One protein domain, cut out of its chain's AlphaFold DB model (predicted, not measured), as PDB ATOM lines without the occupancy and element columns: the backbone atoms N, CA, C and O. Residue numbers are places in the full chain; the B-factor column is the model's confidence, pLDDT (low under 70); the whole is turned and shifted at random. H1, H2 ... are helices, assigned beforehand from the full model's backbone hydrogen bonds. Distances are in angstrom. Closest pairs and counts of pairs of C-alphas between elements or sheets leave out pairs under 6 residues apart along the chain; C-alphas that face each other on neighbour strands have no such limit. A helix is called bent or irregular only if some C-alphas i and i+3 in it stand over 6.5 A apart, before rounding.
ATOM      1  N   HIS A  37      36.025  36.722 -46.919       77.12
ATOM      2  CA  HIS A  37      36.882  37.666 -47.632       77.12
ATOM      3  C   HIS A  37      38.240  37.850 -46.935       77.12
ATOM      4  O   HIS A  37      39.282  37.801 -47.585       77.12
ATOM      5  N   ARG A  38      38.246  37.996 -45.603       74.62
ATOM      6  CA  ARG A  38      39.485  38.094 -44.811       74.62
ATOM      7  C   ARG A  38      40.326  36.822 -44.850       74.62
ATOM      8  O   ARG A  38      41.546  36.913 -44.885       74.62
ATOM      9  N   ALA A  39      39.691  35.654 -44.852       73.94
ATOM     10  CA  ALA A  39      40.389  34.374 -44.958       73.94
ATOM     11  C   ALA A  39      41.004  34.152 -46.352       73.94
ATOM     12  O   ALA A  39      42.018  33.467 -46.483       73.94
ATOM     13  N   ARG A  40      40.399  34.735 -47.396       75.94
ATOM     14  CA  ARG A  40      40.888  34.643 -48.775       75.94
ATOM     15  C   ARG A  40      42.132  35.496 -49.009       75.94
ATOM     16  O   ARG A  40      43.057  35.025 -49.664       75.94
ATOM     17  N   ASP A  41      42.150  36.721 -48.490       79.00
ATOM     18  CA  ASP A  41      43.285  37.636 -48.636       79.00
ATOM     19  C   ASP A  41      43.635  38.312 -47.295       79.00
ATOM     20  O   ASP A  41      43.209  39.440 -47.010       79.00
ATOM     21  N   PRO A  42      44.391  37.611 -46.429       77.06
ATOM     22  CA  PRO A  42      44.786  38.146 -45.133       77.06
ATOM     23  C   PRO A  42      45.724  39.350 -45.269       77.06
ATOM     24  O   PRO A  42      45.727  40.215 -44.390       77.06
ATOM     25  N   LEU A  43      46.480  39.456 -46.369       83.06
ATOM     26  CA  LEU A  43      47.342  40.605 -46.620       83.06
ATOM     27  C   LEU A  43      46.526  41.847 -46.971       83.06
ATOM     28  O   LEU A  43      46.756  42.905 -46.386       83.06
ATOM     29  N   GLN A  44      45.529  41.725 -47.850       82.62
ATOM     30  CA  GLN A  44      44.620  42.829 -48.149       82.62
ATOM     31  C   GLN A  44      43.896  43.297 -46.881       82.62
ATOM     32  O   GLN A  44      43.837  44.498 -46.611       82.62
ATOM     33  N   ALA A  45      43.427  42.360 -46.052       80.69
ATOM     34  CA  ALA A  45      42.807  42.672 -44.767       80.69
ATOM     35  C   ALA A  45      43.758  43.419 -43.813       80.69
ATOM     36  O   ALA A  45      43.355  44.405 -43.196       80.69
ATOM     37  N   LEU A  46      45.022  42.990 -43.723       81.88
ATOM     38  CA  LEU A  46      46.048  43.657 -42.922       81.88
ATOM     39  C   LEU A  46      46.332  45.073 -43.440       81.88
ATOM     40  O   LEU A  46      46.346  46.017 -42.654       81.88
ATOM     41  N   THR A  47      46.513  45.235 -44.753       83.25
ATOM     42  CA  THR A  47      46.797  46.544 -45.368       83.25
ATOM     43  C   THR A  47      45.629  47.520 -45.260       83.25
ATOM     44  O   THR A  47      45.859  48.714 -45.105       83.25
ATOM     45  N   ALA A  48      44.387  47.028 -45.287       82.75
ATOM     46  CA  ALA A  48      43.200  47.853 -45.096       82.75
ATOM     47  C   ALA A  48      43.020  48.272 -43.629       82.75
ATOM     48  O   ALA A  48      42.615  49.397 -43.355       82.75
ATOM     49  N   ALA A  49      43.325  47.378 -42.682       83.44
ATOM     50  CA  ALA A  49      43.193  47.664 -41.256       83.44
ATOM     51  C   ALA A  49      44.329  48.549 -40.719       83.44
ATOM     52  O   ALA A  49      44.106  49.347 -39.812       83.44
ATOM     53  N   GLN A  50      45.552  48.373 -41.227       86.19
ATOM     54  CA  GLN A  50      46.766  49.002 -40.692       86.19
ATOM     55  C   GLN A  50      47.726  49.427 -41.824       86.19
ATOM     56  O   GLN A  50      48.829  48.882 -41.945       86.19
ATOM     57  N   PRO A  51      47.339  50.415 -42.654       85.00
ATOM     58  CA  PRO A  51      48.145  50.857 -43.794       85.00
ATOM     59  C   PRO A  51      49.505  51.427 -43.366       85.00
ATOM     60  O   PRO A  51      50.516  51.153 -44.010       85.00
ATOM     61  N   GLU A  52      49.555  52.139 -42.237       87.69
ATOM     62  CA  GLU A  52      50.780  52.748 -41.699       87.69
ATOM     63  C   GLU A  52      51.816  51.710 -41.247       87.69
ATOM     64  O   GLU A  52      53.019  51.875 -41.456       87.69
ATOM     65  N   LEU A  53      51.362  50.594 -40.666       85.19
ATOM     66  CA  LEU A  53      52.244  49.501 -40.246       85.19
ATOM     67  C   LEU A  53      52.889  48.851 -41.470       85.19
ATOM     68  O   LEU A  53      54.095  48.607 -41.493       85.19
ATOM     69  N   PHE A  54      52.099  48.625 -42.521       84.69
ATOM     70  CA  PHE A  54      52.633  48.105 -43.770       84.69
ATOM     71  C   PHE A  54      53.597  49.103 -44.422       84.69
ATOM     72  O   PHE A  54      54.683  48.700 -44.819       84.69
ATOM     73  N   ALA A  55      53.258  50.393 -44.494       84.56
ATOM     74  CA  ALA A  55      54.102  51.415 -45.119       84.56
ATOM     75  C   ALA A  55      55.444  51.627 -44.391       84.56
ATOM     76  O   ALA A  55      56.475  51.790 -45.045       84.56
ATOM     77  N   SER A  56      55.437  51.574 -43.057       87.50
ATOM     78  CA  SER A  56      56.628  51.728 -42.207       87.50
ATOM     79  C   SER A  56      57.514  50.475 -42.140       87.50
ATOM     80  O   SER A  56      58.663  50.546 -41.693       87.50
ATOM     81  N   ALA A  57      57.032  49.324 -42.617       85.88
ATOM     82  CA  ALA A  57      57.807  48.092 -42.636       85.88
ATOM     83  C   ALA A  57      58.988  48.154 -43.622       85.88
ATOM     84  O   ALA A  57      58.911  48.689 -44.736       85.88
ATOM     85  N   ARG A  58      60.100  47.514 -43.235       92.00
ATOM     86  CA  ARG A  58      61.308  47.425 -44.069       92.00
ATOM     87  C   ARG A  58      60.960  46.851 -45.453       92.00
ATOM     88  O   ARG A  58      60.219  45.867 -45.519       92.00
ATOM     89  N   PRO A  59      61.524  47.378 -46.559       88.31
ATOM     90  CA  PRO A  59      61.219  46.903 -47.912       88.31
ATOM     91  C   PRO A  59      61.374  45.386 -48.100       88.31
ATOM     92  O   PRO A  59      60.537  44.762 -48.745       88.31
ATOM     93  N   ALA A  60      62.394  44.782 -47.479       87.81
ATOM     94  CA  ALA A  60      62.613  43.336 -47.517       87.81
ATOM     95  C   ALA A  60      61.475  42.536 -46.853       87.81
ATOM     96  O   ALA A  60      61.058  41.511 -47.383       87.81
ATOM     97  N   LEU A  61      60.926  43.026 -45.733       86.75
ATOM     98  CA  LEU A  61      59.806  42.381 -45.037       86.75
ATOM     99  C   LEU A  61      58.506  42.508 -45.833       86.75
ATOM    100  O   LEU A  61      57.761  41.540 -45.944       86.75
ATOM    101  N   ARG A  62      58.260  43.677 -46.441       88.06
ATOM    102  CA  ARG A  62      57.106  43.872 -47.331       88.06
ATOM    103  C   ARG A  62      57.143  42.918 -48.520       88.06
ATOM    104  O   ARG A  62      56.121  42.325 -48.850       88.06
ATOM    105  N   ARG A  63      58.317  42.754 -49.140       88.06
ATOM    106  CA  ARG A  63      58.505  41.828 -50.262       88.06
ATOM    107  C   ARG A  63      58.265  40.381 -49.832       88.06
ATOM    108  O   ARG A  63      57.434  39.721 -50.437       88.06
ATOM    109  N   ALA A  64      58.890  39.936 -48.741       86.69
ATOM    110  CA  ALA A  64      58.701  38.583 -48.220       86.69
ATOM    111  C   ALA A  64      57.230  38.272 -47.879       86.69
ATOM    112  O   ALA A  64      56.756  37.164 -48.118       86.69
ATOM    113  N   LEU A  65      56.490  39.255 -47.354       87.31
ATOM    114  CA  LEU A  65      55.067  39.110 -47.047       87.31
ATOM    115  C   LEU A  65      54.206  38.984 -48.315       87.31
ATOM    116  O   LEU A  65      53.329  38.124 -48.369       87.31
ATOM    117  N   LEU A  66      54.476  39.800 -49.340       88.12
ATOM    118  CA  LEU A  66      53.808  39.712 -50.645       88.12
ATOM    119  C   LEU A  66      54.087  38.373 -51.338       88.12
ATOM    120  O   LEU A  66      53.162  37.738 -51.841       88.12
ATOM    121  N   ASP A  67      55.341  37.921 -51.317       87.94
ATOM    122  CA  ASP A  67      55.753  36.655 -51.930       87.94
ATOM    123  C   ASP A  67      55.105  35.457 -51.214       87.94
ATOM    124  O   ASP A  67      54.609  34.532 -51.860       87.94
ATOM    125  N   SER A  68      55.023  35.503 -49.879       86.56
ATOM    126  CA  SER A  68      54.319  34.497 -49.071       86.56
ATOM    127  C   SER A  68      52.821  34.440 -49.396       86.56
ATOM    128  O   SER A  68      52.275  33.356 -49.611       86.56
ATOM    129  N   GLN A  69      52.160  35.597 -49.522       87.38
ATOM    130  CA  GLN A  69      50.745  35.673 -49.903       87.38
ATOM    131  C   GLN A  69      50.501  35.100 -51.307       87.38
ATOM    132  O   GLN A  69      49.559  34.331 -51.511       87.38
ATOM    133  N   ALA A  70      51.356  35.439 -52.276       87.31
ATOM    134  CA  ALA A  70      51.273  34.896 -53.628       87.31
ATOM    135  C   ALA A  70      51.455  33.367 -53.638       87.31
ATOM    136  O   ALA A  70      50.697  32.656 -54.306       87.31
ATOM    137  N   GLY A  71      52.401  32.854 -52.842       86.88
ATOM    138  CA  GLY A  71      52.606  31.421 -52.638       86.88
ATOM    139  C   GLY A  71      51.384  30.729 -52.034       86.88
ATOM    140  O   GLY A  71      50.920  29.724 -52.574       86.88
ATOM    141  N   TYR A  72      50.803  31.298 -50.974       86.06
ATOM    142  CA  TYR A  72      49.589  30.780 -50.334       86.06
ATOM    143  C   TYR A  72      48.409  30.693 -51.309       86.06
ATOM    144  O   TYR A  72      47.733  29.662 -51.370       86.06
ATOM    145  N   LEU A  73      48.171  31.742 -52.102       85.94
ATOM    146  CA  LEU A  73      47.084  31.761 -53.082       85.94
ATOM    147  C   LEU A  73      47.291  30.720 -54.187       85.94
ATOM    148  O   LEU A  73      46.346  30.018 -54.550       85.94
ATOM    149  N   SER A  74      48.520  30.581 -54.691       86.69
ATOM    150  CA  SER A  74      48.859  29.598 -55.724       86.69
ATOM    151  C   SER A  74      48.713  28.158 -55.218       86.69
ATOM    152  O   SER A  74      48.077  27.323 -55.869       86.69
ATOM    153  N   ALA A  75      49.210  27.876 -54.009       84.12
ATOM    154  CA  ALA A  75      49.061  26.577 -53.360       84.12
ATOM    155  C   ALA A  75      47.584  26.252 -53.088       84.12
ATOM    156  O   ALA A  75      47.116  25.170 -53.434       84.12
ATOM    157  N   SER A  76      46.818  27.213 -52.563       83.38
ATOM    158  CA  SER A  76      45.382  27.053 -52.302       83.38
ATOM    159  C   SER A  76      44.587  26.806 -53.584       83.38
ATOM    160  O   SER A  76      43.694  25.961 -53.610       83.38
ATOM    161  N   GLN A  77      44.917  27.498 -54.678       85.19
ATOM    162  CA  GLN A  77      44.268  27.278 -55.969       85.19
ATOM    163  C   GLN A  77      44.621  25.906 -56.555       85.19
ATOM    164  O   GLN A  77      43.756  25.240 -57.126       85.19
ATOM    165  N   THR A  78      45.872  25.474 -56.413       81.50
ATOM    166  CA  THR A  78      46.326  24.148 -56.853       81.50
ATOM    167  C   THR A  78      45.634  23.048 -56.050       81.50
ATOM    168  O   THR A  78      45.106  22.099 -56.631       81.50
ATOM    169  N   LEU A  79      45.524  23.218 -54.733       81.81
ATOM    170  CA  LEU A  79      44.757  22.335 -53.860       81.81
ATOM    171  C   LEU A  79      43.277  22.292 -54.266       81.81
ATOM    172  O   LEU A  79      42.712  21.220 -54.433       81.81
ATOM    173  N   ALA A  80      42.645  23.440 -54.502       79.50
ATOM    174  CA  ALA A  80      41.248  23.481 -54.925       79.50
ATOM    175  C   ALA A  80      41.027  22.781 -56.277       79.50
ATOM    176  O   ALA A  80      40.061  22.042 -56.432       79.50
ATOM    177  N   LYS A  81      41.928  22.971 -57.250       78.38
ATOM    178  CA  LYS A  81      41.858  22.306 -58.565       78.38
ATOM    179  C   LYS A  81      42.061  20.798 -58.464       78.38
ATOM    180  O   LYS A  81      41.356  20.044 -59.130       78.38
ATOM    181  N   THR A  82      43.012  20.362 -57.645       75.62
ATOM    182  CA  THR A  82      43.256  18.933 -57.419       75.62
ATOM    183  C   THR A  82      42.060  18.299 -56.720       75.62
ATOM    184  O   THR A  82      41.540  17.310 -57.227       75.62
ATOM    185  N   LEU A  83      41.536  18.920 -55.658       72.81
ATOM    186  CA  LEU A  83      40.338  18.465 -54.947       72.81
ATOM    187  C   LEU A  83      39.074  18.483 -55.816       72.81
ATOM    188  O   LEU A  83      38.267  17.567 -55.715       72.81
ATOM    189  N   ALA A  84      38.923  19.453 -56.720       70.31
ATOM    190  CA  ALA A  84      37.784  19.513 -57.640       70.31
ATOM    191  C   ALA A  84      37.711  18.312 -58.600       70.31
ATOM    192  O   ALA A  84      36.637  17.999 -59.107       70.31
ATOM    193  N   SER A  85      38.837  17.639 -58.855       67.50
ATOM    194  CA  SER A  85      38.873  16.426 -59.683       67.50
ATOM    195  C   SER A  85      38.458  15.157 -58.932       67.50
ATOM    196  O   SER A  85      38.169  14.137 -59.565       67.50
ATOM    197  N   PHE A  86      38.394  15.204 -57.596       64.56
ATOM    198  CA  PHE A  86      37.875  14.093 -56.812       64.56
ATOM    199  C   PHE A  86      36.358  14.078 -56.944       64.56
ATOM    200  O   PHE A  86      35.656  14.985 -56.498       64.56
TER     201      PHE A  86
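Overview. This is residues 37 to 86 of the 240 residues of an uncharacterized protein of Pseudomonas fluorescens (UniProt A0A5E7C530). One long helix, H4, makes the length of the domain, and three short helices, H1, H2 and H3, form a loose arc on one side of its earlier part, a flat hook shape with a long arm. The arc and H4 meet at few places, and the last stretch, residues 77 to 86, sticks out with nothing beside it. The printed part has 50 residues with four named helices, in the order H1, H2, H3, H4, and no named strand; the class is all helix. The whole is loose, with a radius of gyration of the C-alphas of 13.5 A, and spans 44 by 22 by 6 A.

Along the chain. The printed part begins with H1, residues 37 to 40, whose first C-alpha, of His 37, is at (36.882, 37.666, -47.632). H2 follows with residues 42 to 49 and measures 10.4 A from first to last C-alpha. H3 holds residues 51 to 56 and measures 8.7 A. H4 holds residues 59 to 84 and measures 37.3 A, from C-alpha 59 at (61.219, 46.903, -47.912) to C-alpha 84 at (37.784, 19.513, -57.640). No helix is bent or irregular.

Arrangement. H1 is close to H2 but not clearly touching it; their closest C-alphas, those of Arg 38 and Ala 45, are 5.7 A apart. H1 and H4 are only just apart, with 8.1 A between their closest C-alphas, and H1 and H3 are apart. H2 and H3 are close but not clearly touching, with the C-alphas of Thr 47 and Phe 54 closest at 6.2 A, and their lines are about perpendicular at 81 degrees. H2 and H4 only just touch, with 3 pairs of C-alphas within 8 A, and H4 does so with residues 65 to 69 alone. The closest C-alphas of these two are those of Leu 43 and Gln 69, 6.8 A apart, and the helices run opposite ways at a steep tilt of 49 degrees. H3 and H4 are close but not clearly touching, with the C-alphas of Phe 54 and Arg 62 closest at 7.1 A; they run opposite ways at a steep tilt of 51 degrees. In H2, H3 and H4 every O i to N i+4 pair is within hydrogen-bond range; H1 is too short for such a pair, and its 1 pair of O i and N i+3 is within range.

Size, cuts and confidence. The outline is only just a rod. The two C-alphas farthest apart, those of Ser 56 and Phe 86, are 44.5 A apart. The printed part has no cut, and the links H1 to H2, H2 to H3 and H3 to H4 are tight. Residues 48 to 53, of which 51 to 53 belong to H3, stand free, and so do residues 56 to 61, of which 59 to 61 belong to H4, and residues 77 to 86, of which 77 to 84 belong to H4. The mean pLDDT of the printed part is 82.7, and residues 85 to 86 are under 70.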